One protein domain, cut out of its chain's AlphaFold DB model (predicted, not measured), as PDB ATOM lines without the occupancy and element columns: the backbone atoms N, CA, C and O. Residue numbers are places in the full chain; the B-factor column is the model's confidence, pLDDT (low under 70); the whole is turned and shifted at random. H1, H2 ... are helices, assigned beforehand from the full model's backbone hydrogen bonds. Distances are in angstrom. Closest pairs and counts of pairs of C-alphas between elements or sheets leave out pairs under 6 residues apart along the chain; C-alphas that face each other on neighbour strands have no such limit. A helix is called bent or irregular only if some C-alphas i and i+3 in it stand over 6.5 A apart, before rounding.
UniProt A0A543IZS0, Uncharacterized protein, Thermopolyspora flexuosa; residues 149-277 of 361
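This is residues 149 to 277 of the 361 residues of an uncharacterized protein of Thermopolyspora flexuosa (UniProt A0A543IZS0). Three pairs of short helices, the two in each pair running opposite ways, follow one another in a row: H1 with H2 at one end, H3 with H4 in the middle and H5 with H6 at the other end. A long stretch with no named element, residues 149 to 182, winds loosely past the end that holds H1 and H2. The printed part has 129 residues with six named helices, H1 to H6 in order along it, and no named strand. The class is all helix, with 61 residues, under half, in named elements. The whole is compact, with a radius of gyration of the C-alphas of 14.7 A, and spans 43 by 32 by 26 A.

After residues 149 to 182 come H1, residues 183 to 191, and H2, residues 196 to 208. They form a helical hairpin at a shallow tilt of 7 degrees, opposite ways, but only just touch, with 3 pairs of C-alphas within 8 A; the closest are those of Leu 190 and Ala 199, 6.5 A apart. H2 touches H1 with residues 199 to 203 alone. H3, residues 212 to 222, and H4, residues 228 to 238, form a second hairpin, at a shallow tilt of 9 degrees; their closest C-alphas, of Leu 219 and Ala 234, are 5.6 A apart. H1 touches H3, with C-alphas 183 and 219 closest at 5.2 A, and H4, with C-alphas 187 and 233 closest at 6.7 A. H5, residues 243 to 250, touches H3 at a shallow tilt of 33 degrees, only just short of steep, the same way; the closest C-alphas, of Ala 213 and Ala 245, are 4.1 A apart. H6, residues 259 to 267, forms a hairpin with H5, with C-alphas 249 and 262 closest at 6.1 A. H1 and H2 are apart from H5 and H6. In H1, H2, H3, H4 and H6 every O i to N i+4 pair is within hydrogen-bond range; in H5 2 of 4 are, beside 4 of 5 O i to N i+3 pairs.

H1 begins at C-alpha 183, (39.247, 15.090, 3.818), and is 12.3 A long. H2, the longest, measures 18.3 A, H3 15.5 A and H4 15.1 A. H5, 11.2 A, is irregular: C-alphas 244 and 247 are 7.5 A apart. H6, 12.2 A, ends at C-alpha 267, (55.815, -1.027, 10.999).

The two C-alphas farthest apart, of Gly 156 and Pro 272, are 44.3 A apart. The printed part has no cut. The links from H1 through to H5 are tight, and H5 to H6 is short. The mean pLDDT of the printed part is 78.9; residues 149 to 172, residue 174 and residues 196 to 197 are under 70.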
ATOM      1  N   ALA A 149      48.031   3.463  -8.957       35.03
ATOM      2  CA  ALA A 149      46.643   3.673  -8.544       35.03
ATOM      3  C   ALA A 149      46.348   5.168  -8.310       35.03
ATOM      4  O   ALA A 149      45.788   5.557  -7.285       35.03
ATOM      5  N   ALA A 150      46.731   6.024  -9.261       33.50
ATOM      6  CA  ALA A 150      46.010   7.273  -9.434       33.50
ATOM      7  C   ALA A 150      44.599   6.893  -9.917       33.50
ATOM      8  O   ALA A 150      44.472   6.038 -10.798       33.50
ATOM      9  N   PRO A 151      43.520   7.463  -9.359       33.41
ATOM     10  CA  PRO A 151      42.208   7.317  -9.970       33.41
ATOM     11  C   PRO A 151      42.300   7.957 -11.360       33.41
ATOM     12  O   PRO A 151      42.408   9.172 -11.491       33.41
ATOM     13  N   ALA A 152      42.361   7.139 -12.404       36.44
ATOM     14  CA  ALA A 152      42.465   7.617 -13.767       36.44
ATOM     15  C   ALA A 152      41.057   7.802 -14.372       36.44
ATOM     16  O   ALA A 152      40.161   6.970 -14.251       36.44
ATOM     17  N   GLY A 153      40.847   9.008 -14.906       34.97
ATOM     18  CA  GLY A 153      40.134   9.277 -16.154       34.97
ATOM     19  C   GLY A 153      38.715   8.736 -16.356       34.97
ATOM     20  O   GLY A 153      38.509   7.683 -16.930       34.97
ATOM     21  N   ARG A 154      37.700   9.574 -16.096       32.47
ATOM     22  CA  ARG A 154      36.318   9.474 -16.630       32.47
ATOM     23  C   ARG A 154      35.687   8.068 -16.611       32.47
ATOM     24  O   ARG A 154      35.677   7.345 -17.606       32.47
ATOM     25  N   ALA A 155      34.915   7.816 -15.553       30.36
ATOM     26  CA  ALA A 155      33.914   6.753 -15.484       30.36
ATOM     27  C   ALA A 155      32.831   6.888 -16.581       30.36
ATOM     28  O   ALA A 155      31.738   7.420 -16.379       30.36
ATOM     29  N   GLY A 156      33.123   6.360 -17.765       29.78
ATOM     30  CA  GLY A 156      32.153   6.041 -18.801       29.78
ATOM     31  C   GLY A 156      31.544   4.664 -18.559       29.78
ATOM     32  O   GLY A 156      31.824   3.735 -19.302       29.78
ATOM     33  N   GLY A 157      30.687   4.544 -17.542       31.89
ATOM     34  CA  GLY A 157      29.757   3.418 -17.404       31.89
ATOM     35  C   GLY A 157      30.284   2.171 -16.687       31.89
ATOM     36  O   GLY A 157      30.521   1.146 -17.313       31.89
ATOM     37  N   ALA A 158      30.289   2.203 -15.354       28.81
ATOM     38  CA  ALA A 158      30.125   1.008 -14.526       28.81
ATOM     39  C   ALA A 158      29.021   1.291 -13.494       28.81
ATOM     40  O   ALA A 158      29.158   2.101 -12.583       28.81
ATOM     41  N   SER A 159      27.858   0.693 -13.731       32.22
ATOM     42  CA  SER A 159      26.641   0.845 -12.936       32.22
ATOM     43  C   SER A 159      26.702  -0.073 -11.713       32.22
ATOM     44  O   SER A 159      26.768  -1.287 -11.900       32.22
ATOM     45  N   GLY A 160      26.548   0.465 -10.497       30.20
ATOM     46  CA  GLY A 160      25.974  -0.323  -9.398       30.20
ATOM     47  C   GLY A 160      26.244   0.142  -7.969       30.20
ATOM     48  O   GLY A 160      25.289   0.274  -7.212       30.20
ATOM     49  N   ALA A 161      27.502   0.392  -7.592       37.06
ATOM     50  CA  ALA A 161      27.870   0.562  -6.174       37.06
ATOM     51  C   ALA A 161      28.801   1.756  -5.874       37.06
ATOM     52  O   ALA A 161      28.843   2.221  -4.740       37.06
ATOM     53  N   SER A 162      29.469   2.331  -6.880       39.81
ATOM     54  CA  SER A 162      30.436   3.431  -6.698       39.81
ATOM     55  C   SER A 162      29.812   4.835  -6.637       39.81
ATOM     56  O   SER A 162      30.521   5.825  -6.500       39.81
ATOM     57  N   GLY A 163      28.487   4.948  -6.767       39.78
ATOM     58  CA  GLY A 163      27.803   6.220  -7.031       39.78
ATOM     59  C   GLY A 163      27.411   7.075  -5.822       39.78
ATOM     60  O   GLY A 163      26.832   8.135  -6.034       39.78
ATOM     61  N   ALA A 164      27.646   6.648  -4.578       49.84
ATOM     62  CA  ALA A 164      27.200   7.431  -3.420       49.84
ATOM     63  C   ALA A 164      27.959   7.116  -2.126       49.84
ATOM     64  O   ALA A 164      27.352   7.040  -1.059       49.84
ATOM     65  N   TRP A 165      29.282   6.955  -2.184       54.84
ATOM     66  CA  TRP A 165      30.037   7.332  -0.999       54.84
ATOM     67  C   TRP A 165      30.117   8.868  -1.053       54.84
ATOM     68  O   TRP A 165      30.837   9.482  -1.830       54.84
ATOM     69  N   ALA A 166      29.215   9.505  -0.328       54.41
ATOM     70  CA  ALA A 166      29.393  10.874   0.099       54.41
ATOM     71  C   ALA A 166      29.290  10.764   1.608       54.41
ATOM     72  O   ALA A 166      28.235  10.374   2.118       54.41
ATOM     73  N   ALA A 167      30.378  11.042   2.330       53.69
ATOM     74  CA  ALA A 167      30.203  11.449   3.716       53.69
ATOM     75  C   ALA A 167      29.163  12.575   3.656       53.69
ATOM     76  O   ALA A 167      29.368  13.541   2.924       53.69
ATOM     77  N   ALA A 168      27.991  12.363   4.261       48.19
ATOM     78  CA  ALA A 168      26.738  13.028   3.883       48.19
ATOM     79  C   ALA A 168      26.748  14.570   3.985       48.19
ATOM     80  O   ALA A 168      25.778  15.202   3.575       48.19
ATOM     81  N   ASP A 169      27.842  15.151   4.485       52.28
ATOM     82  CA  ASP A 169      28.054  16.576   4.718       52.28
ATOM     83  C   ASP A 169      29.321  17.149   4.033       52.28
ATOM     84  O   ASP A 169      29.637  18.318   4.236       52.28
ATOM     85  N   ASP A 170      30.043  16.374   3.210       58.28
ATOM     86  CA  ASP A 170      31.403  16.707   2.748       58.28
ATOM     87  C   ASP A 170      31.478  16.922   1.224       58.28
ATOM     88  O   ASP A 170      32.105  16.174   0.473       58.28
ATOM     89  N   HIS A 171      30.771  17.946   0.737       60.41
ATOM     90  CA  HIS A 171      30.759  18.301  -0.682       60.41
ATOM     91  C   HIS A 171      31.733  19.439  -0.982       60.41
ATOM     92  O   HIS A 171      31.558  20.561  -0.510       60.41
ATOM     93  N   LEU A 172      32.719  19.157  -1.836       66.25
ATOM     94  CA  LEU A 172      33.458  20.197  -2.543       66.25
ATOM     95  C   LEU A 172      32.496  20.905  -3.508       66.25
ATOM     96  O   LEU A 172      31.786  20.244  -4.274       66.25
ATOM     97  N   GLU A 173      32.441  22.239  -3.468       71.44
ATOM     98  CA  GLU A 173      31.688  22.991  -4.476       71.44
ATOM     99  C   GLU A 173      32.259  22.712  -5.882       71.44
ATOM    100  O   GLU A 173      33.458  22.470  -6.001       71.44
ATOM    101  N   PRO A 174      31.455  22.755  -6.963       65.06
ATOM    102  CA  PRO A 174      31.897  22.348  -8.306       65.06
ATOM    103  C   PRO A 174      33.167  23.035  -8.835       65.06
ATOM    104  O   PRO A 174      33.880  22.432  -9.629       65.06
ATOM    105  N   ASP A 175      33.444  24.261  -8.378       73.06
ATOM    106  CA  ASP A 175      34.636  25.053  -8.717       73.06
ATOM    107  C   ASP A 175      35.531  25.319  -7.484       73.06
ATOM    108  O   ASP A 175      36.368  26.224  -7.491       73.06
ATOM    109  N   GLY A 176      35.313  24.587  -6.389       82.25
ATOM    110  CA  GLY A 176      36.091  24.718  -5.163       82.25
ATOM    111  C   GLY A 176      37.502  24.158  -5.328       82.25
ATOM    112  O   GLY A 176      37.707  23.168  -6.031       82.25
ATOM    113  N   ASP A 177      38.477  24.766  -4.650       89.69
ATOM    114  CA  ASP A 177      39.836  24.228  -4.603       89.69
ATOM    115  C   ASP A 177      39.835  22.922  -3.774       89.69
ATOM    116  O   ASP A 177      39.574  22.980  -2.566       89.69
ATOM    117  N   PRO A 178      40.130  21.743  -4.367       90.06
ATOM    118  CA  PRO A 178      40.179  20.473  -3.632       90.06
ATOM    119  C   PRO A 178      41.191  20.501  -2.489       90.06
ATOM    120  O   PRO A 178      41.079  19.759  -1.515       90.06
ATOM    121  N   ALA A 179      42.172  21.387  -2.579       91.38
ATOM    122  CA  ALA A 179      43.200  21.518  -1.588       91.38
ATOM    123  C   ALA A 179      42.657  22.248  -0.320       91.38
ATOM    124  O   ALA A 179      43.123  21.992   0.797       91.38
ATOM    125  N   GLU A 180      41.635  23.103  -0.457       91.62
ATOM    126  CA  GLU A 180      40.904  23.745   0.654       91.62
ATOM    127  C   GLU A 180      39.735  22.899   1.186       91.62
ATOM    128  O   GLU A 180      39.124  23.248   2.197       91.62
ATOM    129  N   ALA A 181      39.436  21.773   0.535       91.56
ATOM    130  CA  ALA A 181      38.370  20.870   0.939       91.56
ATOM    131  C   ALA A 181      38.630  20.225   2.312       91.56
ATOM    132  O   ALA A 181      39.746  20.187   2.842       91.56
ATOM    133  N   SER A 182      37.584  19.637   2.869       92.62
ATOM    134  CA  SER A 182      37.683  18.597   3.891       92.62
ATOM    135  C   SER A 182      38.310  17.310   3.339       92.62
ATOM    136  O   SER A 182      38.440  17.136   2.126       92.62
ATOM    137  N   ALA A 183      38.696  16.385   4.223       93.12
ATOM    138  CA  ALA A 183      39.247  15.090   3.818       93.12
ATOM    139  C   ALA A 183      38.293  14.298   2.908       93.12
ATOM    140  O   ALA A 183      38.718  13.801   1.866       93.12
ATOM    141  N   GLY A 184      37.001  14.216   3.251       90.19
ATOM    142  CA  GLY A 184      36.013  13.536   2.417       90.19
ATOM    143  C   GLY A 184      35.825  14.236   1.072       90.19
ATOM    144  O   GLY A 184      35.777  13.563   0.046       90.19
ATOM    145  N   GLY A 185      35.822  15.573   1.054       89.62
ATOM    146  CA  GLY A 185      35.761  16.361  -0.179       89.62
ATOM    147  C   GLY A 185      36.958  16.125  -1.109       89.62
ATOM    148  O   GLY A 185      36.765  15.908  -2.306       89.62
ATOM    149  N   LEU A 186      38.182  16.092  -0.566       90.50
ATOM    150  CA  LEU A 186      39.392  15.769  -1.327       90.50
ATOM    151  C   LEU A 186      39.320  14.350  -1.904       90.50
ATOM    152  O   LEU A 186      39.549  14.158  -3.096       90.50
ATOM    153  N   ILE A 187      38.972  13.354  -1.082       87.25
ATOM    154  CA  ILE A 187      38.883  11.958  -1.529       87.25
ATOM    155  C   ILE A 187      37.783  11.812  -2.600       87.25
ATOM    156  O   ILE A 187      37.969  11.089  -3.577       87.25
ATOM    157  N   ALA A 188      36.661  12.531  -2.475       84.25
ATOM    158  CA  ALA A 188      35.555  12.509  -3.438       84.25
ATOM    159  C   ALA A 188      35.970  13.104  -4.778       84.25
ATOM    160  O   ALA A 188      35.650  12.549  -5.830       84.25
ATOM    161  N   TRP A 189      36.726  14.197  -4.736       85.69
ATOM    162  CA  TRP A 189      37.301  14.798  -5.927       85.69
ATOM    163  C   TRP A 189      38.331  13.872  -6.593       85.69
ATOM    164  O   TRP A 189      38.249  13.658  -7.800       85.69
ATOM    165  N   LEU A 190      39.217  13.230  -5.817       83.19
ATOM    166  CA  LEU A 190      40.171  12.235  -6.326       83.19
ATOM    167  C   LEU A 190      39.449  11.062  -6.998       83.19
ATOM    168  O   LEU A 190      39.794  10.684  -8.109       83.19
ATOM    169  N   MET A 191      38.377  10.544  -6.402       78.88
ATOM    170  CA  MET A 191      37.548   9.493  -7.010       78.88
ATOM    171  C   MET A 191      36.935   9.884  -8.365       78.88
ATOM    172  O   MET A 191      36.566   9.004  -9.141       78.88
ATOM    173  N   GLY A 192      36.832  11.183  -8.669       75.25
ATOM    174  CA  GLY A 192      36.418  11.693  -9.980       75.25
ATOM    175  C   GLY A 192      37.440  11.459 -11.101       75.25
ATOM    176  O   GLY A 192      37.107  11.624 -12.275       75.25
ATOM    177  N   GLY A 193      38.656  11.055 -10.743       71.88
ATOM    178  CA  GLY A 193      39.750  10.744 -11.649       71.88
ATOM    179  C   GLY A 193      40.397  11.966 -12.308       71.88
ATOM    180  O   GLY A 193      40.420  12.037 -13.543       71.88
ATOM    181  N   PRO A 194      40.867  12.959 -11.527       72.44
ATOM    182  CA  PRO A 194      41.590  14.104 -12.066       72.44
ATOM    183  C   PRO A 194      42.928  13.660 -12.685       72.44
ATOM    184  O   PRO A 194      43.451  12.603 -12.327       72.44
ATOM    185  N   PRO A 195      43.515  14.454 -13.599       71.94
ATOM    186  CA  PRO A 195      44.867  14.196 -14.085       71.94
ATOM    187  C   PRO A 195      45.856  14.054 -12.922       71.94
ATOM    188  O   PRO A 195      45.762  14.796 -11.943       71.94
ATOM    189  N   GLU A 196      46.819  13.136 -13.039       66.44
ATOM    190  CA  GLU A 196      47.732  12.782 -11.942       66.44
ATOM    191  C   GLU A 196      48.460  14.002 -11.360       66.44
ATOM    192  O   GLU A 196      48.485  14.192 -10.148       66.44
ATOM    193  N   GLU A 197      48.968  14.900 -12.205       64.94
ATOM    194  CA  GLU A 197      49.632  16.125 -11.744       64.94
ATOM    195  C   GLU A 197      48.715  17.041 -10.922       64.94
ATOM    196  O   GLU A 197      49.161  17.731 -10.003       64.94
ATOM    197  N   GLU A 198      47.428  17.085 -11.262       75.19
ATOM    198  CA  GLU A 198      46.444  17.876 -10.534       75.19
ATOM    199  C   GLU A 198      46.079  17.201  -9.212       75.19
ATOM    200  O   GLU A 198      45.984  17.886  -8.193       75.19
ATOM    201  N   ALA A 199      45.967  15.868  -9.210       76.19
ATOM    202  CA  ALA A 199      45.801  15.065  -8.004       76.19
ATOM    203  C   ALA A 199      46.940  15.314  -7.006       76.19
ATOM    204  O   ALA A 199      46.700  15.652  -5.847       76.19
ATOM    205  N   GLU A 200      48.182  15.221  -7.477       76.25
ATOM    206  CA  GLU A 200      49.383  15.427  -6.669       76.25
ATOM    207  C   GLU A 200      49.469  16.846  -6.102       76.25
ATOM    208  O   GLU A 200      49.768  17.037  -4.917       76.25
ATOM    209  N   ARG A 201      49.147  17.857  -6.917       77.75
ATOM    210  CA  ARG A 201      49.119  19.258  -6.480       77.75
ATOM    211  C   ARG A 201      48.051  19.498  -5.415       77.75
ATOM    212  O   ARG A 201      48.324  20.181  -4.429       77.75
ATOM    213  N   ALA A 202      46.862  18.924  -5.594       83.25
ATOM    214  CA  ALA A 202      45.765  19.037  -4.641       83.25
ATOM    215  C   ALA A 202      46.102  18.366  -3.302       83.25
ATOM    216  O   ALA A 202      45.942  18.991  -2.255       83.25
ATOM    217  N   ILE A 203      46.631  17.136  -3.332       82.25
ATOM    218  CA  ILE A 203      47.058  16.403  -2.130       82.25
ATOM    219  C   ILE A 203      48.142  17.187  -1.388       82.25
ATOM    220  O   ILE A 203      48.029  17.398  -0.181       82.25
ATOM    221  N   THR A 204      49.164  17.661  -2.106       82.94
ATOM    222  CA  THR A 204      50.266  18.433  -1.514       82.94
ATOM    223  C   THR A 204      49.743  19.696  -0.840       82.94
ATOM    224  O   THR A 204      49.978  19.898   0.350       82.94
ATOM    225  N   GLY A 205      48.948  20.503  -1.549       86.81
ATOM    226  CA  GLY A 205      48.377  21.714  -0.967       86.81
ATOM    227  C   GLY A 205      47.464  21.418   0.229       86.81
ATOM    228  O   GLY A 205      47.449  22.168   1.205       86.81
ATOM    229  N   TRP A 206      46.674  20.342   0.183       94.88
ATOM    230  CA  TRP A 206      45.799  19.945   1.291       94.88
ATOM    231  C   TRP A 206      46.584  19.599   2.561       94.88
ATOM    232  O   TRP A 206      46.197  20.025   3.653       94.88
ATOM    233  N   LEU A 207      47.699  18.879   2.400       90.25
ATOM    234  CA  LEU A 207      48.612  18.505   3.478       90.25
ATOM    235  C   LEU A 207      49.358  19.719   4.051       90.25
ATOM    236  O   LEU A 207      49.465  19.836   5.265       90.25
ATOM    237  N   GLU A 208      49.808  20.657   3.213       91.31
ATOM    238  CA  GLU A 208      50.528  21.868   3.652       91.31
ATOM    239  C   GLU A 208      49.690  22.800   4.546       91.31
ATOM    240  O   GLU A 208      50.240  23.597   5.311       91.31
ATOM    241  N   ARG A 209      48.357  22.706   4.478       94.44
ATOM    242  CA  ARG A 209      47.435  23.500   5.306       94.44
ATOM    243  C   ARG A 209      47.166  22.919   6.695       94.44
ATOM    244  O   ARG A 209      46.499  23.583   7.487       94.44
ATOM    245  N   ARG A 210      47.651  21.712   6.993       94.44
ATOM    246  CA  ARG A 210      47.336  20.962   8.219       94.44
ATOM    247  C   ARG A 210      48.600  20.447   8.891       94.44
ATOM    248  O   ARG A 210      49.624  20.222   8.252       94.44
ATOM    249  N   GLY A 211      48.529  20.218  10.200       94.25
ATOM    250  CA  GLY A 211      49.565  19.433  10.878       94.25
ATOM    251  C   GLY A 211      49.467  17.945  10.492       94.25
ATOM    252  O   GLY A 211      48.352  17.467  10.288       94.25
ATOM    253  N   PRO A 212      50.569  17.165  10.459       93.06
ATOM    254  CA  PRO A 212      50.519  15.735  10.123       93.06
ATOM    255  C   PRO A 212      49.510  14.923  10.953       93.06
ATOM    256  O   PRO A 212      48.744  14.135  10.404       93.06
ATOM    257  N   ALA A 213      49.449  15.152  12.268       96.06
ATOM    258  CA  ALA A 213      48.485  14.481  13.143       96.06
ATOM    259  C   ALA A 213      47.024  14.851  12.822       96.06
ATOM    260  O   ALA A 213      46.150  13.988  12.836       96.06
ATOM    261  N   GLU A 214      46.760  16.121  12.510       97.50
ATOM    262  CA  GLU A 214      45.430  16.613  12.130       97.50
ATOM    263  C   GLU A 214      44.996  16.023  10.786       97.50
ATOM    264  O   GLU A 214      43.921  15.436  10.692       97.50
ATOM    265  N   ALA A 215      45.875  16.076   9.782       96.38
ATOM    266  CA  ALA A 215      45.664  15.478   8.469       96.38
ATOM    267  C   ALA A 215      45.317  13.983   8.565       96.38
ATOM    268  O   ALA A 215      44.314  13.541   8.003       96.38
ATOM    269  N   ALA A 216      46.106  13.206   9.318       97.25
ATOM    270  CA  ALA A 216      45.832  11.788   9.533       97.25
ATOM    271  C   ALA A 216      44.496  11.557  10.250       97.25
ATOM    272  O   ALA A 216      43.724  10.688   9.848       97.25
ATOM    273  N   ALA A 217      44.196  12.335  11.293       97.31
ATOM    274  CA  ALA A 217      42.945  12.203  12.030       97.31
ATOM    275  C   ALA A 217      41.721  12.493  11.145       97.31
ATOM    276  O   ALA A 217      40.751  11.737  11.200       97.31
ATOM    277  N   GLU A 218      41.777  13.544  10.319       96.12
ATOM    278  CA  GLU A 218      40.717  13.896   9.367       96.12
ATOM    279  C   GLU A 218      40.512  12.799   8.311       96.12
ATOM    280  O   GLU A 218      39.387  12.333   8.127       96.12
ATOM    281  N   LEU A 219      41.589  12.340   7.661       95.50
ATOM    282  CA  LEU A 219      41.530  11.308   6.619       95.50
ATOM    283  C   LEU A 219      40.965   9.991   7.155       95.50
ATOM    284  O   LEU A 219      40.038   9.439   6.569       95.50
ATOM    285  N   LEU A 220      41.477   9.508   8.290       96.25
ATOM    286  CA  LEU A 220      41.029   8.247   8.885       96.25
ATOM    287  C   LEU A 220      39.598   8.336   9.424       96.25
ATOM    288  O   LEU A 220      38.863   7.351   9.384       96.25
ATOM    289  N   ALA A 221      39.177   9.507   9.913       94.50
ATOM    290  CA  ALA A 221      37.794   9.724  10.320       94.50
ATOM    291  C   ALA A 221      36.822   9.683   9.137       94.50
ATOM    292  O   ALA A 221      35.716   9.167   9.292       94.50
ATOM    293  N   ALA A 222      37.233  10.202   7.978       93.25
ATOM    294  CA  ALA A 222      36.393  10.286   6.787       93.25
ATOM    295  C   ALA A 222      36.086   8.917   6.152       93.25
ATOM    296  O   ALA A 222      35.106   8.804   5.417       93.25
ATOM    297  N   VAL A 223      36.894   7.884   6.431       92.25
ATOM    298  CA  VAL A 223      36.812   6.583   5.739       92.25
ATOM    299  C   VAL A 223      36.426   5.388   6.613       92.25
ATOM    300  O   VAL A 223      36.495   4.249   6.152       92.25
ATOM    301  N   THR A 224      35.984   5.605   7.855       88.56
ATOM    302  CA  THR A 224      35.413   4.519   8.671       88.56
ATOM    303  C   THR A 224      34.186   3.920   7.968       88.56
ATOM    304  O   THR A 224      33.213   4.625   7.701       88.56
ATOM    305  N   GLY A 225      34.225   2.613   7.681       86.62
ATOM    306  CA  GLY A 225      33.160   1.892   6.973       86.62
ATOM    307  C   GLY A 225      33.020   2.257   5.490       86.62
ATOM    308  O   GLY A 225      31.982   1.979   4.885       86.62
ATOM    309  N   ALA A 226      34.016   2.928   4.907       89.62
ATOM    310  CA  ALA A 226      34.001   3.282   3.496       89.62
ATOM    311  C   ALA A 226      34.355   2.073   2.603       89.62
ATOM    312  O   ALA A 226      35.004   1.129   3.055       89.62
ATOM    313  N   PRO A 227      33.971   2.082   1.314       88.38
ATOM    314  CA  PRO A 227      34.419   1.070   0.360       88.38
ATOM    315  C   PRO A 227      35.950   1.027   0.225       88.38
ATOM    316  O   PRO A 227      36.618   2.047   0.416       88.38
ATOM    317  N   ALA A 228      36.487  -0.125  -0.189       86.56
ATOM    318  CA  ALA A 228      37.925  -0.374  -0.344       86.56
ATOM    319  C   ALA A 228      38.664   0.727  -1.113       86.56
ATOM    320  O   ALA A 228      39.683   1.237  -0.660       86.56
ATOM    321  N   VAL A 229      38.103   1.164  -2.244       81.56
ATOM    322  CA  VAL A 229      38.696   2.221  -3.078       81.56
ATOM    323  C   VAL A 229      38.843   3.554  -2.327       81.56
ATOM    324  O   VAL A 229      39.865   4.224  -2.435       81.56
ATOM    325  N   VAL A 230      37.858   3.919  -1.502       87.69
ATOM    326  CA  VAL A 230      37.835   5.184  -0.751       87.69
ATOM    327  C   VAL A 230      38.825   5.128   0.404       87.69
ATOM    328  O   VAL A 230      39.627   6.043   0.591       87.69
ATOM    329  N   ARG A 231      38.797   4.020   1.154       91.88
ATOM    330  CA  ARG A 231      39.758   3.751   2.225       91.88
ATOM    331  C   ARG A 231      41.181   3.732   1.673       91.88
ATOM    332  O   ARG A 231      42.045   4.396   2.233       91.88
ATOM    333  N   GLY A 232      41.415   3.057   0.551       83.75
ATOM    334  CA  GLY A 232      42.720   2.976  -0.103       83.75
ATOM    335  C   GLY A 232      43.296   4.344  -0.481       83.75
ATOM    336  O   GLY A 232      44.471   4.589  -0.217       83.75
ATOM    337  N   ILE A 233      42.476   5.266  -1.003       83.31
ATOM    338  CA  ILE A 233      42.903   6.652  -1.269       83.31
ATOM    339  C   ILE A 233      43.278   7.377   0.027       83.31
ATOM    340  O   ILE A 233      44.325   8.014   0.094       83.31
ATOM    341  N   ALA A 234      42.462   7.289   1.080       90.38
ATOM    342  CA  ALA A 234      42.793   7.951   2.340       90.38
ATOM    343  C   ALA A 234      44.102   7.423   2.937       90.38
ATOM    344  O   ALA A 234      44.959   8.214   3.333       90.38
ATOM    345  N   ILE A 235      44.289   6.099   2.967       88.81
ATOM    346  CA  ILE A 235      45.518   5.502   3.498       88.81
ATOM    347  C   ILE A 235      46.726   5.863   2.617       88.81
ATOM    348  O   ILE A 235      47.792   6.127   3.167       88.81
ATOM    349  N   SER A 236      46.588   5.959   1.287       81.69
ATOM    350  CA  SER A 236      47.701   6.383   0.418       81.69
ATOM    351  C   SER A 236      48.149   7.826   0.680       81.69
ATOM    352  O   SER A 236      49.330   8.136   0.527       81.69
ATOM    353  N   ILE A 237      47.241   8.699   1.128       85.88
ATOM    354  CA  ILE A 237      47.580  10.057   1.572       85.88
ATOM    355  C   ILE A 237      48.206  10.027   2.975       85.88
ATOM    356  O   ILE A 237      49.227  10.677   3.197       85.88
ATOM    357  N   VAL A 238      47.651   9.248   3.914       88.81
ATOM    358  CA  VAL A 238      48.218   9.072   5.270       88.81
ATOM    359  C   VAL A 238      49.645   8.521   5.214       88.81
ATOM    360  O   VAL A 238      50.493   8.899   6.022       88.81
ATOM    361  N   ASP A 239      49.954   7.672   4.239       82.88
ATOM    362  CA  ASP A 239      51.288   7.099   4.070       82.88
ATOM    363  C   ASP A 239      52.348   8.104   3.596       82.88
ATOM    364  O   ASP A 239      53.537   7.826   3.688       82.88
ATOM    365  N   ARG A 240      51.954   9.315   3.186       81.62
ATOM    366  CA  ARG A 240      52.893  10.419   2.910       81.62
ATOM    367  C   ARG A 240      53.338  11.144   4.181       81.62
ATOM    368  O   ARG A 240      54.248  11.967   4.146       81.62
ATOM    369  N   LEU A 241      52.668  10.890   5.306       85.00
ATOM    370  CA  LEU A 241      52.920  11.574   6.570       85.00
ATOM    371  C   LEU A 241      54.072  10.916   7.337       85.00
ATOM    372  O   LEU A 241      54.211   9.694   7.369       85.00
ATOM    373  N   GLY A 242      54.890  11.730   7.998       79.38
ATOM    374  CA  GLY A 242      55.964  11.252   8.868       79.38
ATOM    375  C   GLY A 242      55.466  10.726  10.220       79.38
ATOM    376  O   GLY A 242      54.269  10.696  10.504       79.38
ATOM    377  N   VAL A 243      56.413  10.364  11.091       86.19
ATOM    378  CA  VAL A 243      56.155   9.864  12.459       86.19
ATOM    379  C   VAL A 243      55.306  10.812  13.316       86.19
ATOM    380  O   VAL A 243      54.637  10.366  14.242       86.19
ATOM    381  N   ASP A 244      55.240  12.098  12.964       89.94
ATOM    382  CA  ASP A 244      54.384  13.092  13.624       89.94
ATOM    383  C   ASP A 244      52.878  12.765  13.540       89.94
ATOM    384  O   ASP A 244      52.087  13.318  14.302       89.94
ATOM    385  N   ALA A 245      52.459  11.859  12.648       94.38
ATOM    386  CA  ALA A 245      51.085  11.358  12.566       94.38
ATOM    387  C   ALA A 245      50.797  10.137  13.470       94.38
ATOM    388  O   ALA A 245      49.652   9.679  13.528       94.38
ATOM    389  N   GLU A 246      51.793   9.613  14.197       96.12
ATOM    390  CA  GLU A 246      51.688   8.368  14.974       96.12
ATOM    391  C   GLU A 246      50.510   8.370  15.959       96.12
ATOM    392  O   GLU A 246      49.792   7.374  16.060       96.12
ATOM    393  N   GLU A 247      50.283   9.475  16.676       97.19
ATOM    394  CA  GLU A 247      49.200   9.568  17.662       97.19
ATOM    395  C   GLU A 247      47.824   9.357  17.012       97.19
ATOM    396  O   GLU A 247      47.019   8.555  17.495       97.19
ATOM    397  N   ALA A 248      47.578  10.018  15.878       97.38
ATOM    398  CA  ALA A 248      46.327   9.909  15.135       97.38
ATOM    399  C   ALA A 248      46.131   8.511  14.530       97.38
ATOM    400  O   ALA A 248      45.028   7.966  14.575       97.38
ATOM    401  N   VAL A 249      47.210   7.902  14.027       96.31
ATOM    402  CA  VAL A 249      47.207   6.523  13.518       96.31
ATOM    403  C   VAL A 249      46.863   5.537  14.636       96.31
ATOM    404  O   VAL A 249      45.959   4.711  14.492       96.31
ATOM    405  N   ARG A 250      47.521   5.637  15.795       97.75
ATOM    406  CA  ARG A 250      47.258   4.737  16.928       97.75
ATOM    407  C   ARG A 250      45.836   4.863  17.462       97.75
ATOM    408  O   ARG A 250      45.265   3.852  17.867       97.75
ATOM    409  N   ALA A 251      45.249   6.059  17.418       97.44
ATOM    410  CA  ALA A 251      43.881   6.308  17.868       97.44
ATOM    411  C   ALA A 251      42.804   5.550  17.062       97.44
ATOM    412  O   ALA A 251      41.654   5.483  17.497       97.44
ATOM    413  N   ARG A 252      43.156   4.975  15.904       96.94
ATOM    414  CA  ARG A 252      42.234   4.255  15.010       96.94
ATOM    415  C   ARG A 252      42.506   2.750  14.897       96.94
ATOM    416  O   ARG A 252      41.834   2.075  14.129       96.94
ATOM    417  N   LEU A 253      43.415   2.194  15.706       95.75
ATOM    418  CA  LEU A 253      43.741   0.755  15.704       95.75
ATOM    419  C   LEU A 253      42.602  -0.177  16.164       95.75
ATOM    420  O   LEU A 253      42.728  -1.396  16.003       95.75
ATOM    421  N   ASP A 254      41.537   0.374  16.752       95.19
ATOM    422  CA  ASP A 254      40.335  -0.366  17.159       95.19
ATOM    423  C   ASP A 254      39.311  -0.518  16.017       95.19
ATOM    424  O   ASP A 254      38.374  -1.306  16.134       95.19
ATOM    425  N   ASP A 255      39.479   0.219  14.911       95.88
ATOM    426  CA  ASP A 255      38.657   0.070  13.711       95.88
ATOM    427  C   ASP A 255      39.158  -1.148  12.909       95.88
ATOM    428  O   ASP A 255      40.300  -1.132  12.446       95.88
ATOM    429  N   PRO A 256      38.358  -2.217  12.747       93.12
ATOM    430  CA  PRO A 256      38.822  -3.466  12.148       93.12
ATOM    431  C   PRO A 256      39.213  -3.335  10.669       93.12
ATOM    432  O   PRO A 256      40.061  -4.099  10.216       93.12
ATOM    433  N   GLU A 257      38.637  -2.383   9.930       93.19
ATOM    434  CA  GLU A 257      38.940  -2.180   8.508       93.19
ATOM    435  C   GLU A 257      40.190  -1.315   8.313       93.19
ATOM    436  O   GLU A 257      40.923  -1.483   7.340       93.19
ATOM    437  N   LEU A 258      40.468  -0.395   9.244       94.56
ATOM    438  CA  LEU A 258      41.673   0.442   9.199       94.56
ATOM    439  C   LEU A 258      42.872  -0.236   9.857       94.56
ATOM    440  O   LEU A 258      44.007  -0.058   9.423       94.56
ATOM    441  N   ARG A 259      42.643  -1.025  10.907       95.06
ATOM    442  CA  ARG A 259      43.686  -1.617  11.744       95.06
ATOM    443  C   ARG A 259      44.812  -2.297  10.953       95.06
ATOM    444  O   ARG A 259      45.965  -1.997  11.275       95.06
ATOM    445  N   PRO A 260      44.558  -3.158   9.946       92.25
ATOM    446  CA  PRO A 260      45.639  -3.804   9.204       92.25
ATOM    447  C   PRO A 260      46.555  -2.801   8.485       92.25
ATOM    448  O   PRO A 260      47.778  -2.931   8.533       92.25
ATOM    449  N   HIS A 261      45.968  -1.755   7.896       89.56
ATOM    450  CA  HIS A 261      46.693  -0.664   7.239       89.56
ATOM    451  C   HIS A 261      47.517   0.158   8.228       89.56
ATOM    452  O   HIS A 261      48.662   0.502   7.959       89.56
ATOM    453  N   LEU A 262      46.955   0.448   9.402       93.94
ATOM    454  CA  LEU A 262      47.605   1.270  10.424       93.94
ATOM    455  C   LEU A 262      48.746   0.530  11.131       93.94
ATOM    456  O   LEU A 262      49.773   1.132  11.436       93.94
ATOM    457  N   ILE A 263      48.607  -0.780  11.360       88.25
ATOM    458  CA  ILE A 263      49.711  -1.625  11.844       88.25
ATOM    459  C   ILE A 263      50.868  -1.602  10.849       88.25
ATOM    460  O   ILE A 263      52.031  -1.488  11.247       88.25
ATOM    461  N   HIS A 264      50.550  -1.688   9.560       82.62
ATOM    462  CA  HIS A 264      51.555  -1.602   8.518       82.62
ATOM    463  C   HIS A 264      52.225  -0.232   8.466       82.62
ATOM    464  O   HIS A 264      53.450  -0.159   8.486       82.62
ATOM    465  N   TRP A 265      51.446   0.849   8.490       86.19
ATOM    466  CA  TRP A 265      51.975   2.214   8.505       86.19
ATOM    467  C   TRP A 265      52.981   2.426   9.646       86.19
ATOM    468  O   TRP A 265      54.039   3.021   9.430       86.19
ATOM    469  N   LEU A 266      52.676   1.899  10.842       85.31
ATOM    470  CA  LEU A 266      53.572   1.937  12.004       85.31
ATOM    471  C   LEU A 266      54.845   1.112  11.761       85.31
ATOM    472  O   LEU A 266      55.947   1.598  12.006       85.31
ATOM    473  N   SER A 267      54.693  -0.114  11.257       81.69
ATOM    474  CA  SER A 267      55.815  -1.027  10.999       81.69
ATOM    475  C   SER A 267      56.775  -0.476   9.941       81.69
ATOM    476  O   SER A 267      57.983  -0.539  10.130       81.69
ATOM    477  N   ALA A 268      56.255   0.135   8.871       73.75
ATOM    478  CA  ALA A 268      57.053   0.744   7.802       73.75
ATOM    479  C   ALA A 268      57.915   1.933   8.268       73.75
ATOM    480  O   ALA A 268      58.800   2.372   7.539       73.75
ATOM    481  N   ARG A 269      57.641   2.462   9.465       80.75
ATOM    482  CA  ARG A 269      58.344   3.592  10.089       80.75
ATOM    483  C   ARG A 269      59.168   3.173  11.308       80.75
ATOM    484  O   ARG A 269      59.513   4.021  12.127       80.75
ATOM    485  N   ASP A 270      59.427   1.873  11.466       77.62
ATOM    486  CA  ASP A 270      60.133   1.285  12.613       77.62
ATOM    487  C   ASP A 270      59.501   1.630  13.978       77.62
ATOM    488  O   ASP A 270      60.157   1.619  15.026       77.62
ATOM    489  N   LEU A 271      58.197   1.928  13.991       81.12
ATOM    490  CA  LEU A 271      57.456   2.220  15.210       81.12
ATOM    491  C   LEU A 271      56.910   0.920  15.821       81.12
ATOM    492  O   LEU A 271      56.474   0.023  15.095       81.12
ATOM    493  N   PRO A 272      56.837   0.804  17.162       88.94
ATOM    494  CA  PRO A 272      56.263  -0.377  17.800       88.94
ATOM    495  C   PRO A 272      54.812  -0.618  17.365       88.94
ATOM    496  O   PRO A 272      53.920   0.185  17.665       88.94
ATOM    497  N   ALA A 273      54.557  -1.747  16.710       88.75
ATOM    498  CA  ALA A 273      53.239  -2.129  16.222       88.75
ATOM    499  C   ALA A 273      52.821  -3.509  16.766       88.75
ATOM    500  O   ALA A 273      53.670  -4.371  17.007       88.75
ATOM    501  N   PRO A 274      51.516  -3.748  16.983       86.69
ATOM    502  CA  PRO A 274      50.997  -5.105  17.129       86.69
ATOM    503  C   PRO A 274      51.343  -5.957  15.901       86.69
ATOM    504  O   PRO A 274      51.444  -5.435  14.798       86.69
ATOM    505  N   ALA A 275      51.460  -7.274  16.066       84.75
ATOM    506  CA  ALA A 275      51.599  -8.165  14.918       84.75
ATOM    507  C   ALA A 275      50.270  -8.280  14.153       84.75
ATOM    508  O   ALA A 275      49.216  -8.426  14.781       84.75
ATOM    509  N   LEU A 276      50.338  -8.275  12.819       85.25
ATOM    510  CA  LEU A 276      49.218  -8.683  11.973       85.25
ATOM    511  C   LEU A 276      48.952 -10.178  12.155       85.25
ATOM    512  O   LEU A 276      49.865 -11.006  12.143       85.25
ATOM    513  N   THR A 277      47.684 -10.536  12.289       88.38
ATOM    514  CA  THR A 277      47.240 -11.921  12.158       88.38
ATOM    515  C   THR A 277      47.219 -12.333  10.686       88.38
ATOM    516  O   THR A 277      47.095 -11.507   9.787       88.38
TER     517      THR A 277